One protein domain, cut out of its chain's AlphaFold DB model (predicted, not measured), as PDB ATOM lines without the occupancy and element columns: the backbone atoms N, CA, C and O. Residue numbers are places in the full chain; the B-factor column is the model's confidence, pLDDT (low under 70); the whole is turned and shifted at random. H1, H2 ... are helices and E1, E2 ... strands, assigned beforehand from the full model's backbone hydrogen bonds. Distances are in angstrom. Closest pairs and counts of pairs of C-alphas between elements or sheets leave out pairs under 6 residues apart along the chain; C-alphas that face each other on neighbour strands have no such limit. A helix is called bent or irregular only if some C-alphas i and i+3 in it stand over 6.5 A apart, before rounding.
ATOM      1  N   ALA A   4     129.740 125.642 142.283       91.44
ATOM      2  CA  ALA A   4     131.089 125.386 142.767       91.44
ATOM      3  C   ALA A   4     131.767 126.709 143.136       91.44
ATOM      4  O   ALA A   4     131.727 127.664 142.368       91.44
ATOM      5  N   ARG A   5     132.401 126.753 144.311       93.62
ATOM      6  CA  ARG A   5     133.216 127.887 144.759       93.62
ATOM      7  C   ARG A   5     134.625 127.399 145.021       93.62
ATOM      8  O   ARG A   5     134.808 126.497 145.839       93.62
ATOM      9  N   VAL A   6     135.602 127.975 144.336       90.81
ATOM     10  CA  VAL A   6     137.001 127.554 144.405       90.81
ATOM     11  C   VAL A   6     137.852 128.735 144.851       90.81
ATOM     12  O   VAL A   6     137.872 129.777 144.208       90.81
ATOM     13  N   ASN A   7     138.569 128.570 145.960       91.38
ATOM     14  CA  ASN A   7     139.501 129.574 146.468       91.38
ATOM     15  C   ASN A   7     140.927 129.081 146.252       91.38
ATOM     16  O   ASN A   7     141.245 127.952 146.625       91.38
ATOM     17  N   VAL A   8     141.780 129.921 145.672       89.81
ATOM     18  CA  VAL A   8     143.145 129.553 145.287       89.81
ATOM     19  C   VAL A   8     144.123 130.567 145.847       89.81
ATOM     20  O   VAL A   8     143.906 131.773 145.750       89.81
ATOM     21  N   GLY A   9     145.200 130.061 146.440       91.06
ATOM     22  CA  GLY A   9     146.324 130.865 146.895       91.06
ATOM     23  C   GLY A   9     147.417 130.942 145.830       91.06
ATOM     24  O   GLY A   9     147.778 129.915 145.260       91.06
ATOM     25  N   VAL A  10     147.963 132.130 145.590       90.19
ATOM     26  CA  VAL A  10     149.115 132.377 144.706       90.19
ATOM     27  C   VAL A  10     150.198 133.143 145.454       90.19
ATOM     28  O   VAL A  10     149.906 133.816 146.438       90.19
ATOM     29  N   THR A  11     151.437 133.055 144.977       89.56
ATOM     30  CA  THR A  11     152.559 133.857 145.477       89.56
ATOM     31  C   THR A  11     153.152 134.628 144.304       89.56
ATOM     32  O   THR A  11     153.685 134.013 143.381       89.56
ATOM     33  N   GLY A  12     153.059 135.958 144.331       86.06
ATOM     34  CA  GLY A  12     153.480 136.805 143.209       86.06
ATOM     35  C   GLY A  12     152.622 136.621 141.948       86.06
ATOM     36  O   GLY A  12     151.471 136.192 142.024       86.06
ATOM     37  N   GLY A  13     153.191 136.962 140.788       88.56
ATOM     38  CA  GLY A  13     152.525 136.929 139.482       88.56
ATOM     39  C   GLY A  13     151.994 138.289 139.026       88.56
ATOM     40  O   GLY A  13     152.086 139.296 139.729       88.56
ATOM     41  N   THR A  14     151.465 138.309 137.811       90.62
ATOM     42  CA  THR A  14     150.904 139.471 137.123       90.62
ATOM     43  C   THR A  14     149.382 139.346 136.988       90.62
ATOM     44  O   THR A  14     148.851 138.234 137.047       90.62
ATOM     45  N   PRO A  15     148.657 140.453 136.727       92.06
ATOM     46  CA  PRO A  15     147.214 140.423 136.481       92.06
ATOM     47  C   PRO A  15     146.780 139.365 135.459       92.06
ATOM     48  O   PRO A  15     145.854 138.598 135.715       92.06
ATOM     49  N   SER A  16     147.490 139.264 134.331       90.62
ATOM     50  CA  SER A  16     147.192 138.278 133.288       90.62
ATOM     51  C   SER A  16     147.401 136.838 133.761       90.62
ATOM     52  O   SER A  16     146.605 135.966 133.420       90.62
ATOM     53  N   GLU A  17     148.435 136.574 134.565       90.94
ATOM     54  CA  GLU A  17     148.695 135.240 135.123       90.94
ATOM     55  C   GLU A  17     147.638 134.845 136.158       90.94
ATOM     56  O   GLU A  17     147.168 133.704 136.159       90.94
ATOM     57  N   TRP A  18     147.199 135.779 137.007       93.69
ATOM     58  CA  TRP A  18     146.112 135.523 137.953       93.69
ATOM     59  C   TRP A  18     144.788 135.273 137.230       93.69
ATOM     60  O   TRP A  18     144.065 134.330 137.565       93.69
ATOM     61  N   ALA A  19     144.490 136.075 136.207       94.38
ATOM     62  CA  ALA A  19     143.297 135.925 135.388       94.38
ATOM     63  C   ALA A  19     143.293 134.567 134.665       94.38
ATOM     64  O   ALA A  19     142.320 133.816 134.766       94.38
ATOM     65  N   ALA A  20     144.411 134.195 134.032       91.44
ATOM     66  CA  ALA A  20     144.587 132.896 133.384       91.44
ATOM     67  C   ALA A  20     144.450 131.730 134.378       91.44
ATOM     68  O   ALA A  20     143.775 130.746 134.078       91.44
ATOM     69  N   THR A  21     145.014 131.865 135.582       90.69
ATOM     70  CA  THR A  21     144.866 130.880 136.667       90.69
ATOM     71  C   THR A  21     143.395 130.683 137.028       90.69
ATOM     72  O   THR A  21     142.911 129.551 137.057       90.69
ATOM     73  N   SER A  22     142.657 131.776 137.260       94.88
ATOM     74  CA  SER A  22     141.234 131.704 137.611       94.88
ATOM     75  C   SER A  22     140.403 131.040 136.509       94.88
ATOM     76  O   SER A  22     139.559 130.189 136.792       94.88
ATOM     77  N   ALA A  23     140.698 131.365 135.248       94.44
ATOM     78  CA  ALA A  23     139.989 130.842 134.098       94.44
ATOM     79  C   ALA A  23     140.236 129.346 133.894       94.44
ATOM     80  O   ALA A  23     139.277 128.589 133.765       94.44
ATOM     81  N   ALA A  24     141.496 128.904 133.947       91.12
ATOM     82  CA  ALA A  24     141.844 127.489 133.835       91.12
ATOM     83  C   ALA A  24     141.149 126.648 134.921       91.12
ATOM     84  O   ALA A  24     140.641 125.558 134.651       91.12
ATOM     85  N   ILE A  25     141.074 127.172 136.148       90.94
ATOM     86  CA  ILE A  25     140.409 126.509 137.274       90.94
ATOM     87  C   ILE A  25     138.898 126.456 137.074       90.94
ATOM     88  O   ILE A  25     138.298 125.400 137.280       90.94
ATOM     89  N   ALA A  26     138.273 127.556 136.656       93.88
ATOM     90  CA  ALA A  26     136.842 127.599 136.386       93.88
ATOM     91  C   ALA A  26     136.450 126.655 135.236       93.88
ATOM     92  O   ALA A  26     135.532 125.849 135.385       93.88
ATOM     93  N   GLU A  27     137.184 126.680 134.122       92.56
ATOM     94  CA  GLU A  27     136.955 125.801 132.969       92.56
ATOM     95  C   GLU A  27     137.137 124.329 133.347       92.56
ATOM     96  O   GLU A  27     136.292 123.492 133.022       92.56
ATOM     97  N   LYS A  28     138.179 124.005 134.121       89.12
ATOM     98  CA  LYS A  28     138.371 122.649 134.644       89.12
ATOM     99  C   LYS A  28     137.244 122.242 135.590       89.12
ATOM    100  O   LYS A  28     136.741 121.125 135.487       89.12
ATOM    101  N   THR A  29     136.808 123.142 136.468       90.44
ATOM    102  CA  THR A  29     135.708 122.904 137.417       90.44
ATOM    103  C   THR A  29     134.394 122.598 136.691       90.44
ATOM    104  O   THR A  29     133.638 121.723 137.119       90.44
ATOM    105  N   ALA A  30     134.147 123.244 135.550       91.81
ATOM    106  CA  ALA A  30     132.971 122.987 134.721       91.81
ATOM    107  C   ALA A  30     132.906 121.556 134.181       91.81
ATOM    108  O   ALA A  30     131.812 121.010 134.049       91.81
ATOM    109  N   THR A  31     134.051 120.907 133.938       90.06
ATOM    110  CA  THR A  31     134.086 119.515 133.447       90.06
ATOM    111  C   THR A  31     133.495 118.508 134.436       90.06
ATOM    112  O   THR A  31     133.095 117.419 134.032       90.06
ATOM    113  N   PHE A  32     133.351 118.883 135.710       87.12
ATOM    114  CA  PHE A  32     132.672 118.073 136.722       87.12
ATOM    115  C   PHE A  32     131.148 118.327 136.784       87.12
ATOM    116  O   PHE A  32     130.446 117.778 137.636       87.12
ATOM    117  N   GLY A  33     130.607 119.152 135.881       89.44
ATOM    118  CA  GLY A  33     129.172 119.408 135.747       89.44
ATOM    119  C   GLY A  33     128.623 120.463 136.707       89.44
ATOM    120  O   GLY A  33     127.455 120.380 137.084       89.44
ATOM    121  N   ALA A  34     129.453 121.416 137.142       90.75
ATOM    122  CA  ALA A  34     128.979 122.620 137.821       90.75
ATOM    123  C   ALA A  34     128.328 123.578 136.808       90.75
ATOM    124  O   ALA A  34     128.859 123.798 135.723       90.75
ATOM    125  N   ASP A  35     127.182 124.143 137.182       92.81
ATOM    126  CA  ASP A  35     126.402 125.075 136.363       92.81
ATOM    127  C   ASP A  35     126.809 126.540 136.614       92.81
ATOM    128  O   ASP A  35     126.743 127.384 135.722       92.81
ATOM    129  N   SER A  36     127.256 126.829 137.839       95.25
ATOM    130  CA  SER A  36     127.678 128.155 138.288       95.25
ATOM    131  C   SER A  36     128.964 128.031 139.082       95.25
ATOM    132  O   SER A  36     129.012 127.336 140.098       95.25
ATOM    133  N   ILE A  37     130.018 128.675 138.609       95.69
ATOM    134  CA  ILE A  37     131.356 128.536 139.170       95.69
ATOM    135  C   ILE A  37     131.848 129.909 139.595       95.69
ATOM    136  O   ILE A  37     131.761 130.859 138.826       95.69
ATOM    137  N   GLU A  38     132.340 129.997 140.820       96.31
ATOM    138  CA  GLU A  38     132.989 131.171 141.395       96.31
ATOM    139  C   GLU A  38     134.436 130.784 141.703       96.31
ATOM    140  O   GLU A  38     134.683 129.770 142.365       96.31
ATOM    141  N   VAL A  39     135.394 131.557 141.200       95.69
ATOM    142  CA  VAL A  39     136.816 131.368 141.483       95.69
ATOM    143  C   VAL A  39     137.387 132.644 142.064       95.69
ATOM    144  O   VAL A  39     137.311 133.708 141.455       95.69
ATOM    145  N   THR A  40     138.014 132.510 143.225       95.75
ATOM    146  CA  THR A  40     138.685 133.606 143.914       95.75
ATOM    147  C   THR A  40     140.174 133.306 144.016       95.75
ATOM    148  O   THR A  40     140.565 132.275 144.571       95.75
ATOM    149  N   VAL A  41     141.017 134.204 143.510       95.12
ATOM    150  CA  VAL A  41     142.481 134.091 143.597       95.12
ATOM    151  C   VAL A  41     142.996 135.069 144.641       95.12
ATOM    152  O   VAL A  41     142.643 136.249 144.623       95.12
ATOM    153  N   ARG A  42     143.825 134.580 145.565       95.44
ATOM    154  CA  ARG A  42     144.319 135.335 146.718       95.44
ATOM    155  C   ARG A  42     145.829 135.223 146.859       95.44
ATOM    156  O   ARG A  42     146.380 134.132 146.784       95.44
ATOM    157  N   ARG A  43     146.486 136.339 147.152       93.81
ATOM    158  CA  ARG A  43     147.904 136.404 147.514       93.81
ATOM    159  C   ARG A  43     148.150 135.728 148.865       93.81
ATOM    160  O   ARG A  43     147.443 135.992 149.846       93.81
ATOM    161  N   ASN A  44     149.121 134.824 148.912       91.25
ATOM    162  CA  ASN A  44     149.503 134.058 150.101       91.25
ATOM    163  C   ASN A  44     150.553 134.779 150.944       91.25
ATOM    164  O   ASN A  44     150.616 134.558 152.148       91.25
ATOM    165  N   GLU A  45     151.345 135.644 150.320       90.50
ATOM    166  CA  GLU A  45     152.372 136.451 150.971       90.50
ATOM    167  C   GLU A  45     151.800 137.573 151.849       90.50
ATOM    168  O   GLU A  45     152.513 138.096 152.700       90.50
ATOM    169  N   ILE A  46     150.523 137.926 151.662       92.44
ATOM    170  CA  ILE A  46     149.813 138.906 152.486       92.44
ATOM    171  C   ILE A  46     149.070 138.186 153.612       92.44
ATOM    172  O   ILE A  46     148.183 137.361 153.368       92.44
ATOM    173  N   THR A  47     149.394 138.538 154.852       90.19
ATOM    174  CA  THR A  47     148.667 138.104 156.045       90.19
ATOM    175  C   THR A  47     147.679 139.181 156.467       90.19
ATOM    176  O   THR A  47     147.981 140.370 156.414       90.19
ATOM    177  N   GLN A  48     146.485 138.770 156.884       86.12
ATOM    178  CA  GLN A  48     145.514 139.666 157.508       86.12
ATOM    179  C   GLN A  48     144.678 138.879 158.516       86.12
ATOM    180  O   GLN A  48     144.381 137.699 158.299       86.12
ATOM    181  N   ALA A  49     144.302 139.529 159.606       81.25
ATOM    182  CA  ALA A  49     143.506 138.962 160.681       81.25
ATOM    183  C   ALA A  49     142.023 138.840 160.302       81.25
ATOM    184  O   ALA A  49     141.353 137.902 160.737       81.25
ATOM    185  N   HIS A  50     141.510 139.747 159.462       70.50
ATOM    186  CA  HIS A  50     140.083 139.831 159.154       70.50
ATOM    187  C   HIS A  50     139.809 139.873 157.644       70.50
ATOM    188  O   HIS A  50     140.274 140.755 156.926       70.50
ATOM    189  N   GLY A  51     139.005 138.922 157.161       79.56
ATOM    190  CA  GLY A  51     138.507 138.902 155.783       79.56
ATOM    191  C   GLY A  51     139.532 138.463 154.731       79.56
ATOM    192  O   GLY A  51     140.484 137.735 155.023       79.56
ATOM    193  N   VAL A  52     139.277 138.847 153.472       84.75
ATOM    194  CA  VAL A  52     140.068 138.473 152.275       84.75
ATOM    195  C   VAL A  52     140.411 139.651 151.349       84.75
ATOM    196  O   VAL A  52     141.202 139.472 150.429       84.75
ATOM    197  N   MET A  53     139.906 140.858 151.630       87.31
ATOM    198  CA  MET A  53     139.858 141.974 150.669       87.31
ATOM    199  C   MET A  53     141.221 142.455 150.146       87.31
ATOM    200  O   MET A  53     141.329 142.823 148.979       87.31
ATOM    201  N   PHE A  54     142.276 142.422 150.967       91.88
ATOM    202  CA  PHE A  54     143.628 142.824 150.548       91.88
ATOM    203  C   PHE A  54     144.443 141.677 149.958       91.88
ATOM    204  O   PHE A  54     145.518 141.886 149.391       91.88
ATOM    205  N   ARG A  55     143.947 140.448 150.083       93.62
ATOM    206  CA  ARG A  55     144.576 139.261 149.505       93.62
ATOM    207  C   ARG A  55     144.001 138.957 148.137       93.62
ATOM    208  O   ARG A  55     144.742 138.506 147.273       93.62
ATOM    209  N   GLU A  56     142.709 139.182 147.952       95.19
ATOM    210  CA  GLU A  56     142.005 138.919 146.707       95.19
ATOM    211  C   GLU A  56     142.569 139.757 145.562       95.19
ATOM    212  O   GLU A  56     142.767 140.959 145.707       95.19
ATOM    213  N   VAL A  57     142.894 139.097 144.452       95.94
ATOM    214  CA  VAL A  57     143.441 139.727 143.240       95.94
ATOM    215  C   VAL A  57     142.681 139.341 141.982       95.94
ATOM    216  O   VAL A  57     142.786 140.042 140.983       95.94
ATOM    217  N   VAL A  58     141.894 138.261 142.025       96.81
ATOM    218  CA  VAL A  58     140.909 137.949 140.987       96.81
ATOM    219  C   VAL A  58     139.633 137.426 141.615       96.81
ATOM    220  O   VAL A  58     139.686 136.577 142.509       96.81
ATOM    221  N   HIS A  59     138.511 137.880 141.071       97.06
ATOM    222  CA  HIS A  59     137.192 137.326 141.312       97.06
ATOM    223  C   HIS A  59     136.547 136.993 139.968       97.06
ATOM    224  O   HIS A  59     136.371 137.877 139.133       97.06
ATOM    225  N   ALA A  60     136.211 135.727 139.733       96.56
ATOM    226  CA  ALA A  60     135.643 135.283 138.466       96.56
ATOM    227  C   ALA A  60     134.373 134.456 138.671       96.56
ATOM    228  O   ALA A  60     134.373 133.469 139.405       96.56
ATOM    229  N   TYR A  61     133.324 134.820 137.946       96.75
ATOM    230  CA  TYR A  61     132.104 134.053 137.772       96.75
ATOM    231  C   TYR A  61     132.084 133.440 136.373       96.75
ATOM    232  O   TYR A  61     132.214 134.130 135.360       96.75
ATOM    233  N   TYR A  62     131.897 132.125 136.318       96.25
ATOM    234  CA  TYR A  62     131.774 131.364 135.083       96.25
ATOM    235  C   TYR A  62     130.465 130.574 135.073       96.25
ATOM    236  O   TYR A  62     130.157 129.831 136.007       96.25
ATOM    237  N   SER A  63     129.707 130.733 133.991       96.56
ATOM    238  CA  SER A  63     128.457 130.028 133.714       96.56
ATOM    239  C   SER A  63     128.605 129.264 132.393       96.56
ATOM    240  O   SER A  63     128.360 129.843 131.330       96.56
ATOM    241  N   PRO A  64     128.978 127.967 132.413       94.06
ATOM    242  CA  PRO A  64     129.079 127.156 131.195       94.06
ATOM    243  C   PRO A  64     127.774 127.143 130.386       94.06
ATOM    244  O   PRO A  64     127.800 127.116 129.158       94.06
ATOM    245  N   ASN A  65     126.632 127.203 131.083       93.81
ATOM    246  CA  ASN A  65     125.314 127.439 130.508       93.81
ATOM    247  C   ASN A  65     124.672 128.678 131.165       93.81
ATOM    248  O   ASN A  65     124.109 128.565 132.255       93.81
ATOM    249  N   PRO A  66     124.697 129.854 130.515       92.38
ATOM    250  CA  PRO A  66     124.175 131.085 131.108       92.38
ATOM    251  C   PRO A  66     122.655 131.107 131.316       92.38
ATOM    252  O   PRO A  66     122.152 131.950 132.049       92.38
ATOM    253  N   SER A  67     121.909 130.182 130.701       91.88
ATOM    254  CA  SER A  67     120.470 130.012 130.954       91.88
ATOM    255  C   SER A  67     120.169 129.186 132.210       91.88
ATOM    256  O   SER A  67     119.010 129.041 132.586       91.88
ATOM    257  N   HIS A  68     121.191 128.620 132.851       91.44
ATOM    258  CA  HIS A  68     121.060 127.788 134.042       91.44
ATOM    259  C   HIS A  68     122.156 128.162 135.041       91.44
ATOM    260  O   HIS A  68     123.020 127.355 135.349       91.44
ATOM    261  N   THR A  69     122.140 129.403 135.531       91.62
ATOM    262  CA  THR A  69     123.127 129.900 136.497       91.62
ATOM    263  C   THR A  69     122.473 130.690 137.631       91.62
ATOM    264  O   THR A  69     121.418 131.291 137.437       91.62
ATOM    265  N   VAL A  70     123.089 130.671 138.819       92.25
ATOM    266  CA  VAL A  70     122.718 131.546 139.947       92.25
ATOM    267  C   VAL A  70     123.293 132.955 139.807       92.25
ATOM    268  O   VAL A  70     122.918 133.825 140.584       92.25
ATOM    269  N   TRP A  71     124.240 133.167 138.890       91.19
ATOM    270  CA  TRP A  71     124.901 134.458 138.722       91.19
ATOM    271  C   TRP A  71     124.007 135.430 137.959       91.19
ATOM    272  O   TRP A  71     123.407 135.080 136.937       91.19
ATOM    273  N   ASP A  72     123.946 136.664 138.444       81.69
ATOM    274  CA  ASP A  72     123.131 137.701 137.832       81.69
ATOM    275  C   ASP A  72     123.636 138.064 136.424       81.69
ATOM    276  O   ASP A  72     124.812 137.944 136.080       81.69
ATOM    277  N   GLY A  73     122.712 138.495 135.564       77.00
ATOM    278  CA  GLY A  73     123.032 138.986 134.221       77.00
ATOM    279  C   GLY A  73     123.229 137.917 133.143       77.00
ATOM    280  O   GLY A  73     123.402 138.286 131.983       77.00
ATOM    281  N   GLY A  74     123.177 136.618 133.476       77.69
ATOM    282  CA  GLY A  74     123.164 135.536 132.479       77.69
ATOM    283  C   GLY A  74     124.355 135.574 131.514       77.69
ATOM    284  O   GLY A  74     124.221 135.228 130.339       77.69
ATOM    285  N   LYS A  75     125.517 136.044 131.983       89.06
ATOM    286  CA  LYS A  75     126.759 136.078 131.204       89.06
ATOM    287  C   LYS A  75     127.491 134.743 131.329       89.06
ATOM    288  O   LYS A  75     127.456 134.097 132.375       89.06
ATOM    289  N   VAL A  76     128.205 134.356 130.267       94.31
ATOM    290  CA  VAL A  76     129.127 133.207 130.315       94.31
ATOM    291  C   VAL A  76     130.268 133.501 131.283       94.31
ATOM    292  O   VAL A  76     130.575 132.671 132.126       94.31
ATOM    293  N   TRP A  77     130.864 134.688 131.180       95.50
ATOM    294  CA  TRP A  77     131.965 135.128 132.027       95.50
ATOM    295  C   TRP A  77     131.681 136.495 132.616       95.50
ATOM    296  O   TRP A  77     131.203 137.400 131.927       95.50
ATOM    297  N   GLU A  78     132.081 136.644 133.864       96.06
ATOM    298  CA  GLU A  78     132.319 137.920 134.504       96.06
ATOM    299  C   GLU A  78     133.584 137.772 135.344       96.06
ATOM    300  O   GLU A  78     133.712 136.830 136.118       96.06
ATOM    301  N   MET A  79     134.570 138.631 135.120       96.44
ATOM    302  CA  MET A  79     135.877 138.518 135.755       96.44
ATOM    303  C   MET A  79     136.350 139.901 136.155       96.44
ATOM    304  O   MET A  79     136.245 140.843 135.373       96.44
ATOM    305  N   TYR A  80     136.888 139.990 137.360       96.75
ATOM    306  CA  TYR A  80     137.467 141.191 137.929       96.75
ATOM    307  C   TYR A  80     138.897 140.886 138.340       96.75
ATOM    308  O   TYR A  80     139.140 139.884 139.017       96.75
ATOM    309  N   VAL A  81     139.840 141.716 137.908       96.38
ATOM    310  CA  VAL A  81     141.273 141.499 138.136       96.38
ATOM    311  C   VAL A  81     141.865 142.767 138.726       96.38
ATOM    312  O   VAL A  81     141.776 143.830 138.121       96.38
ATOM    313  N   ALA A  82     142.493 142.638 139.889       94.81
ATOM    314  CA  ALA A  82     143.059 143.761 140.615       94.81
ATOM    315  C   ALA A  82     144.083 144.540 139.780       94.81
ATOM    316  O   ALA A  82     144.972 143.963 139.139       94.81
ATOM    317  N   ASN A  83     144.004 145.868 139.855       90.56
ATOM    318  CA  ASN A  83     144.971 146.752 139.221       90.56
ATOM    319  C   ASN A  83     146.337 146.655 139.931       90.56
ATOM    320  O   ASN A  83     146.418 146.923 141.134       90.56
ATOM    321  N   PRO A  84     147.435 146.347 139.211       87.56
ATOM    322  CA  PRO A  84     148.750 146.160 139.820       87.56
ATOM    323  C   PRO A  84     149.279 147.418 140.520       87.56
ATOM    324  O   PRO A  84     150.084 147.308 141.442       87.56
ATOM    325  N   ASN A  85     148.813 148.604 140.122       86.38
ATOM    326  CA  ASN A  85     149.255 149.870 140.705       86.38
ATOM    327  C   ASN A  85     148.617 150.165 142.068       86.38
ATOM    328  O   ASN A  85     149.115 151.029 142.783       86.38
ATOM    329  N   HIS A  86     147.525 149.483 142.426       85.06
ATOM    330  CA  HIS A  86     146.760 149.737 143.653       85.06
ATOM    331  C   HIS A  86     146.717 148.515 144.580       85.06
ATOM    332  O   HIS A  86     145.860 148.417 145.456       85.06
ATOM    333  N   LEU A  87     147.636 147.567 144.392       91.69
ATOM    334  CA  LEU A  87     147.719 146.400 145.255       91.69
ATOM    335  C   LEU A  87     148.172 146.801 146.654       91.69
ATOM    336  O   LEU A  87     149.261 147.345 146.830       91.69
ATOM    337  N   ALA A  88     147.374 146.439 147.653       91.94
ATOM    338  CA  ALA A  88     147.726 146.648 149.046       91.94
ATOM    339  C   ALA A  88     149.025 145.909 149.391       91.94
ATOM    340  O   ALA A  88     149.224 144.740 149.036       91.94
ATOM    341  N   ILE A 141     140.267 144.818 144.569       93.12
ATOM    342  CA  ILE A 141     139.298 144.678 143.477       93.12
ATOM    343  C   ILE A 141     138.167 145.678 143.684       93.12
ATOM    344  O   ILE A 141     137.501 145.657 144.719       93.12
ATOM    345  N   ASP A 142     137.907 146.480 142.658       89.81
ATOM    346  CA  ASP A 142     136.700 147.281 142.500       89.81
ATOM    347  C   ASP A 142     135.903 146.770 141.295       89.81
ATOM    348  O   ASP A 142     136.246 147.002 140.134       89.81
ATOM    349  N   THR A 143     134.788 146.089 141.565       88.31
ATOM    350  CA  THR A 143     133.939 145.480 140.530       88.31
ATOM    351  C   THR A 143     133.339 146.491 139.547       88.31
ATOM    352  O   THR A 143     132.835 146.092 138.502       88.31
ATOM    353  N   ASN A 144     133.375 147.794 139.840       87.12
ATOM    354  CA  ASN A 144     132.864 148.819 138.927       87.12
ATOM    355  C   ASN A 144     133.859 149.193 137.821       87.12
ATOM    356  O   ASN A 144     133.439 149.699 136.780       87.12
ATOM    357  N   VAL A 145     135.161 148.978 138.039       89.38
ATOM    358  CA  VAL A 145     136.223 149.446 137.128       89.38
ATOM    359  C   VAL A 145     137.231 148.365 136.742       89.38
ATOM    360  O   VAL A 145     137.840 148.475 135.682       89.38
ATOM    361  N   ASP A 146     137.355 147.293 137.527       92.88
ATOM    362  CA  ASP A 146     138.334 146.219 137.310       92.88
ATOM    363  C   ASP A 146     137.804 145.079 136.426       92.88
ATOM    364  O   ASP A 146     138.353 143.975 136.412       92.88
ATOM    365  N   GLY A 147     136.718 145.326 135.686       92.44
ATOM    366  CA  GLY A 147     136.164 144.370 134.733       92.44
ATOM    367  C   GLY A 147     137.211 143.945 133.702       92.44
ATOM    368  O   GLY A 147     137.812 144.776 133.022       92.44
ATOM    369  N   PHE A 148     137.410 142.639 133.564       92.81
ATOM    370  CA  PHE A 148     138.442 142.049 132.725       92.81
ATOM    371  C   PHE A 148     137.822 141.114 131.681       92.81
ATOM    372  O   PHE A 148     137.086 140.180 132.009       92.81
ATOM    373  N   ASP A 149     138.129 141.332 130.399       91.06
ATOM    374  CA  ASP A 149     137.615 140.476 129.326       91.06
ATOM    375  C   ASP A 149     138.428 139.181 129.221       91.06
ATOM    376  O   ASP A 149     139.560 139.171 128.726       91.06
ATOM    377  N   ARG A 150     137.815 138.057 129.611       88.62
ATOM    378  CA  ARG A 150     138.380 136.708 129.458       88.62
ATOM    379  C   ARG A 150     138.878 136.427 128.034       88.62
ATOM    380  O   ARG A 150     139.845 135.678 127.887       88.62
ATOM    381  N   LYS A 151     138.267 136.995 126.986       86.56
ATOM    382  CA  LYS A 151     138.677 136.764 125.585       86.56
ATOM    383  C   LYS A 151     140.056 137.332 125.253       86.56
ATOM    384  O   LYS A 151     140.660 136.892 124.282       86.56
ATOM    385  N   SER A 152     140.561 138.270 126.052       85.31
ATOM    386  CA  SER A 152     141.905 138.833 125.885       85.31
ATOM    387  C   SER A 152     143.031 137.878 126.314       85.31
ATOM    388  O   SER A 152     144.195 138.140 126.020       85.31
ATOM    389  N   LEU A 153     142.705 136.761 126.980       86.19
ATOM    390  CA  LEU A 153     143.685 135.804 127.500       86.19
ATOM    391  C   LEU A 153     143.921 134.642 126.535       86.19
ATOM    392  O   LEU A 153     143.005 133.869 126.235       86.19
ATOM    393  N   ALA A 154     145.186 134.446 126.170       78.94
ATOM    394  CA  ALA A 154     145.690 133.153 125.727       78.94
ATOM    395  C   ALA A 154     146.116 132.352 126.966       78.94
ATOM    396  O   ALA A 154     146.980 132.796 127.719       78.94
ATOM    397  N   ILE A 155     145.491 131.197 127.195       78.44
ATOM    398  CA  ILE A 155     145.806 130.336 128.340       78.44
ATOM    399  C   ILE A 155     146.559 129.116 127.831       78.44
ATOM    400  O   ILE A 155     145.995 128.302 127.103       78.44
ATOM    401  N   ASP A 156     147.816 128.986 128.246       75.88
ATOM    402  CA  ASP A 156     148.559 127.734 128.155       75.88
ATOM    403  C   ASP A 156     148.508 127.031 129.513       75.88
ATOM    404  O   ASP A 156     149.069 127.503 130.503       75.88
ATOM    405  N   THR A 157     147.794 125.908 129.577       75.00
ATOM    406  CA  THR A 157     147.653 125.120 130.805       75.00
ATOM    407  C   THR A 157     148.751 124.075 130.975       75.00
ATOM    408  O   THR A 157     148.812 123.457 132.039       75.00
ATOM    409  N   ALA A 158     149.617 123.853 129.977       78.31
ATOM    410  CA  ALA A 158     150.641 122.810 130.037       78.31
ATOM    411  C   ALA A 158     151.572 122.946 131.261       78.31
ATOM    412  O   ALA A 158     151.797 121.936 131.937       78.31
ATOM    413  N   PRO A 159     152.037 124.153 131.650       70.88
ATOM    414  CA  PRO A 159     152.864 124.320 132.849       70.88
ATOM    415  C   PRO A 159     152.114 124.049 134.164       70.88
ATOM    416  O   PRO A 159     152.738 123.786 135.189       70.88
ATOM    417  N   ALA A 160     150.778 124.108 134.152       72.88
ATOM    418  CA  ALA A 160     149.922 124.003 135.334       72.88
ATOM    419  C   ALA A 160     149.244 122.627 135.486       72.88
ATOM    420  O   ALA A 160     148.420 122.446 136.390       72.88
ATOM    421  N   GLN A 161     149.579 121.647 134.637       75.88
ATOM    422  CA  GLN A 161     148.871 120.365 134.575       75.88
ATOM    423  C   GLN A 161     148.836 119.630 135.927       75.88
ATOM    424  O   GLN A 161     147.773 119.183 136.350       75.88
ATOM    425  N   GLY A 162     149.951 119.589 136.668       74.12
ATOM    426  CA  GLY A 162     149.995 118.933 137.984       74.12
ATOM    427  C   GLY A 162     149.061 119.567 139.030       74.12
ATOM    428  O   GLY A 162     148.452 118.867 139.848       74.12
ATOM    429  N   SER A 163     148.882 120.891 138.981       72.88
ATOM    430  CA  SER A 163     147.925 121.606 139.835       72.88
ATOM    431  C   SER A 163     146.479 121.300 139.430       72.88
ATOM    432  O   SER A 163     145.628 121.076 140.293       72.88
ATOM    433  N   LEU A 164     146.201 121.204 138.127       76.12
ATOM    434  CA  LEU A 164     144.882 120.824 137.603       76.12
ATOM    435  C   LEU A 164     144.526 119.359 137.901       76.12
ATOM    436  O   LEU A 164     143.362 119.039 138.156       76.12
ATOM    437  N   ASP A 165     145.509 118.464 137.935       77.94
ATOM    438  CA  ASP A 165     145.315 117.070 138.344       77.94
ATOM    439  C   ASP A 165     145.016 116.973 139.845       77.94
ATOM    440  O   ASP A 165     144.192 116.167 140.286       77.94
ATOM    441  N   THR A 166     145.622 117.842 140.655       76.62
ATOM    442  CA  THR A 166     145.293 117.966 142.083       76.62
ATOM    443  C   THR A 166     143.872 118.480 142.285       76.62
ATOM    444  O   THR A 166     143.118 117.874 143.046       76.62
ATOM    445  N   LEU A 167     143.458 119.507 141.535       75.06
ATOM    446  CA  LEU A 167     142.064 119.958 141.511       75.06
ATOM    447  C   LEU A 167     141.112 118.822 141.105       75.06
ATOM    448  O   LEU A 167     140.068 118.643 141.727       75.06
ATOM    449  N   THR A 168     141.496 118.014 140.113       78.38
ATOM    450  CA  THR A 168     140.702 116.864 139.655       78.38
ATOM    451  C   THR A 168     140.478 115.859 140.771       78.38
ATOM    452  O   THR A 168     139.333 115.560 141.091       78.38
ATOM    453  N   ARG A 169     141.547 115.409 141.435       76.94
ATOM    454  CA  ARG A 169     141.447 114.493 142.585       76.94
ATOM    455  C   ARG A 169     140.620 115.075 143.731       76.94
ATOM    456  O   ARG A 169     139.962 114.342 144.461       76.94
ATOM    457  N   CYS A 170     140.663 116.391 143.904       71.50
ATOM    458  CA  CYS A 170     139.903 117.089 144.929       71.50
ATOM    459  C   CYS A 170     138.400 117.110 144.671       71.50
ATOM    460  O   CYS A 170     137.634 116.979 145.627       71.50
ATOM    461  N   MET A 171     138.005 117.300 143.414       71.12
ATOM    462  CA  MET A 171     136.616 117.489 143.001       71.12
ATOM    463  C   MET A 171     135.920 116.179 142.619       71.12
ATOM    464  O   MET A 171     134.690 116.108 142.684       71.12
ATOM    465  N   ASP A 172     136.686 115.150 142.255       67.00
ATOM    466  CA  ASP A 172     136.149 113.846 141.880       67.00
ATOM    467  C   ASP A 172     135.330 113.233 143.031       67.00
ATOM    468  O   ASP A 172     135.779 113.137 144.176       67.00
TER     469      ASP A 172
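This is residues 4 to 88 and 141 to 172 of the 184 residues of an uncharacterized protein of blood disease bacterium R229 (UniProt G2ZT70). One twisted four-stranded sheet has helix H1 packed slantwise over one face, with no named helix on the other face; H2 packs on H1's residues 25 to 29, off the sheet. The printed part has 117 residues, running E1, H1, E2, E3, E4, H2, with under half of them in these named elements. The mixed sheet has the order E1, E2, E3, E4, and the class is mixed, helices and strands. The whole is compact, with a radius of gyration of the C-alphas of 13.8 A and spans of 35 by 33 by 30 A.

Find C-alpha 4 at (131.089, 125.386, 142.767), where E1 begins; it runs to residue 10. H1, residues 15 to 30, covers 22.6 A. E2 is residues 36 to 43, 23.7 A; E3 is 56 to 62, E4 is 77 to 81. H2, residues 158 to 171, ends at C-alpha 171 (136.616, 117.489, 143.001); it is irregular, with C-alphas 159 and 162 8.0 A apart.

E1 and E2 are parallel; look at N 6 and O 38, 2.8 A. E1, H1, E2 form a strand-helix-strand unit, two parallel neighbours joined through a helix, with a right-handed crossover. E2, E3, E4 form a meander of antiparallel neighbours, two hairpins: N 39 and O 60 are 2.8 A apart, N 61 and O 78 2.7 A. H1 is on the sheet at a height of 7.6 A, over E2 and E3; its closest C-alphas to E2 are Ser 22 and Val 39, 5.9 A. With residues 25 to 29 alone, H1 touches H2, closest at the C-alphas of Ile 25 and Leu 164, 7.2 A; their tilt is steep, 43 degrees, the same way. Every O i to N i+4 pair is within hydrogen-bond range in H1, 8 of 10 in H2.

The C-alphas farthest apart, Ala 49 and Ser 67, are 38.7 A apart. Residues 89 to 140 are not printed; C-alphas 88 and 141 stand 10.3 A apart. The links E2 to E3 and E3 to E4 are long. Only residue 172 has a pLDDT under 70.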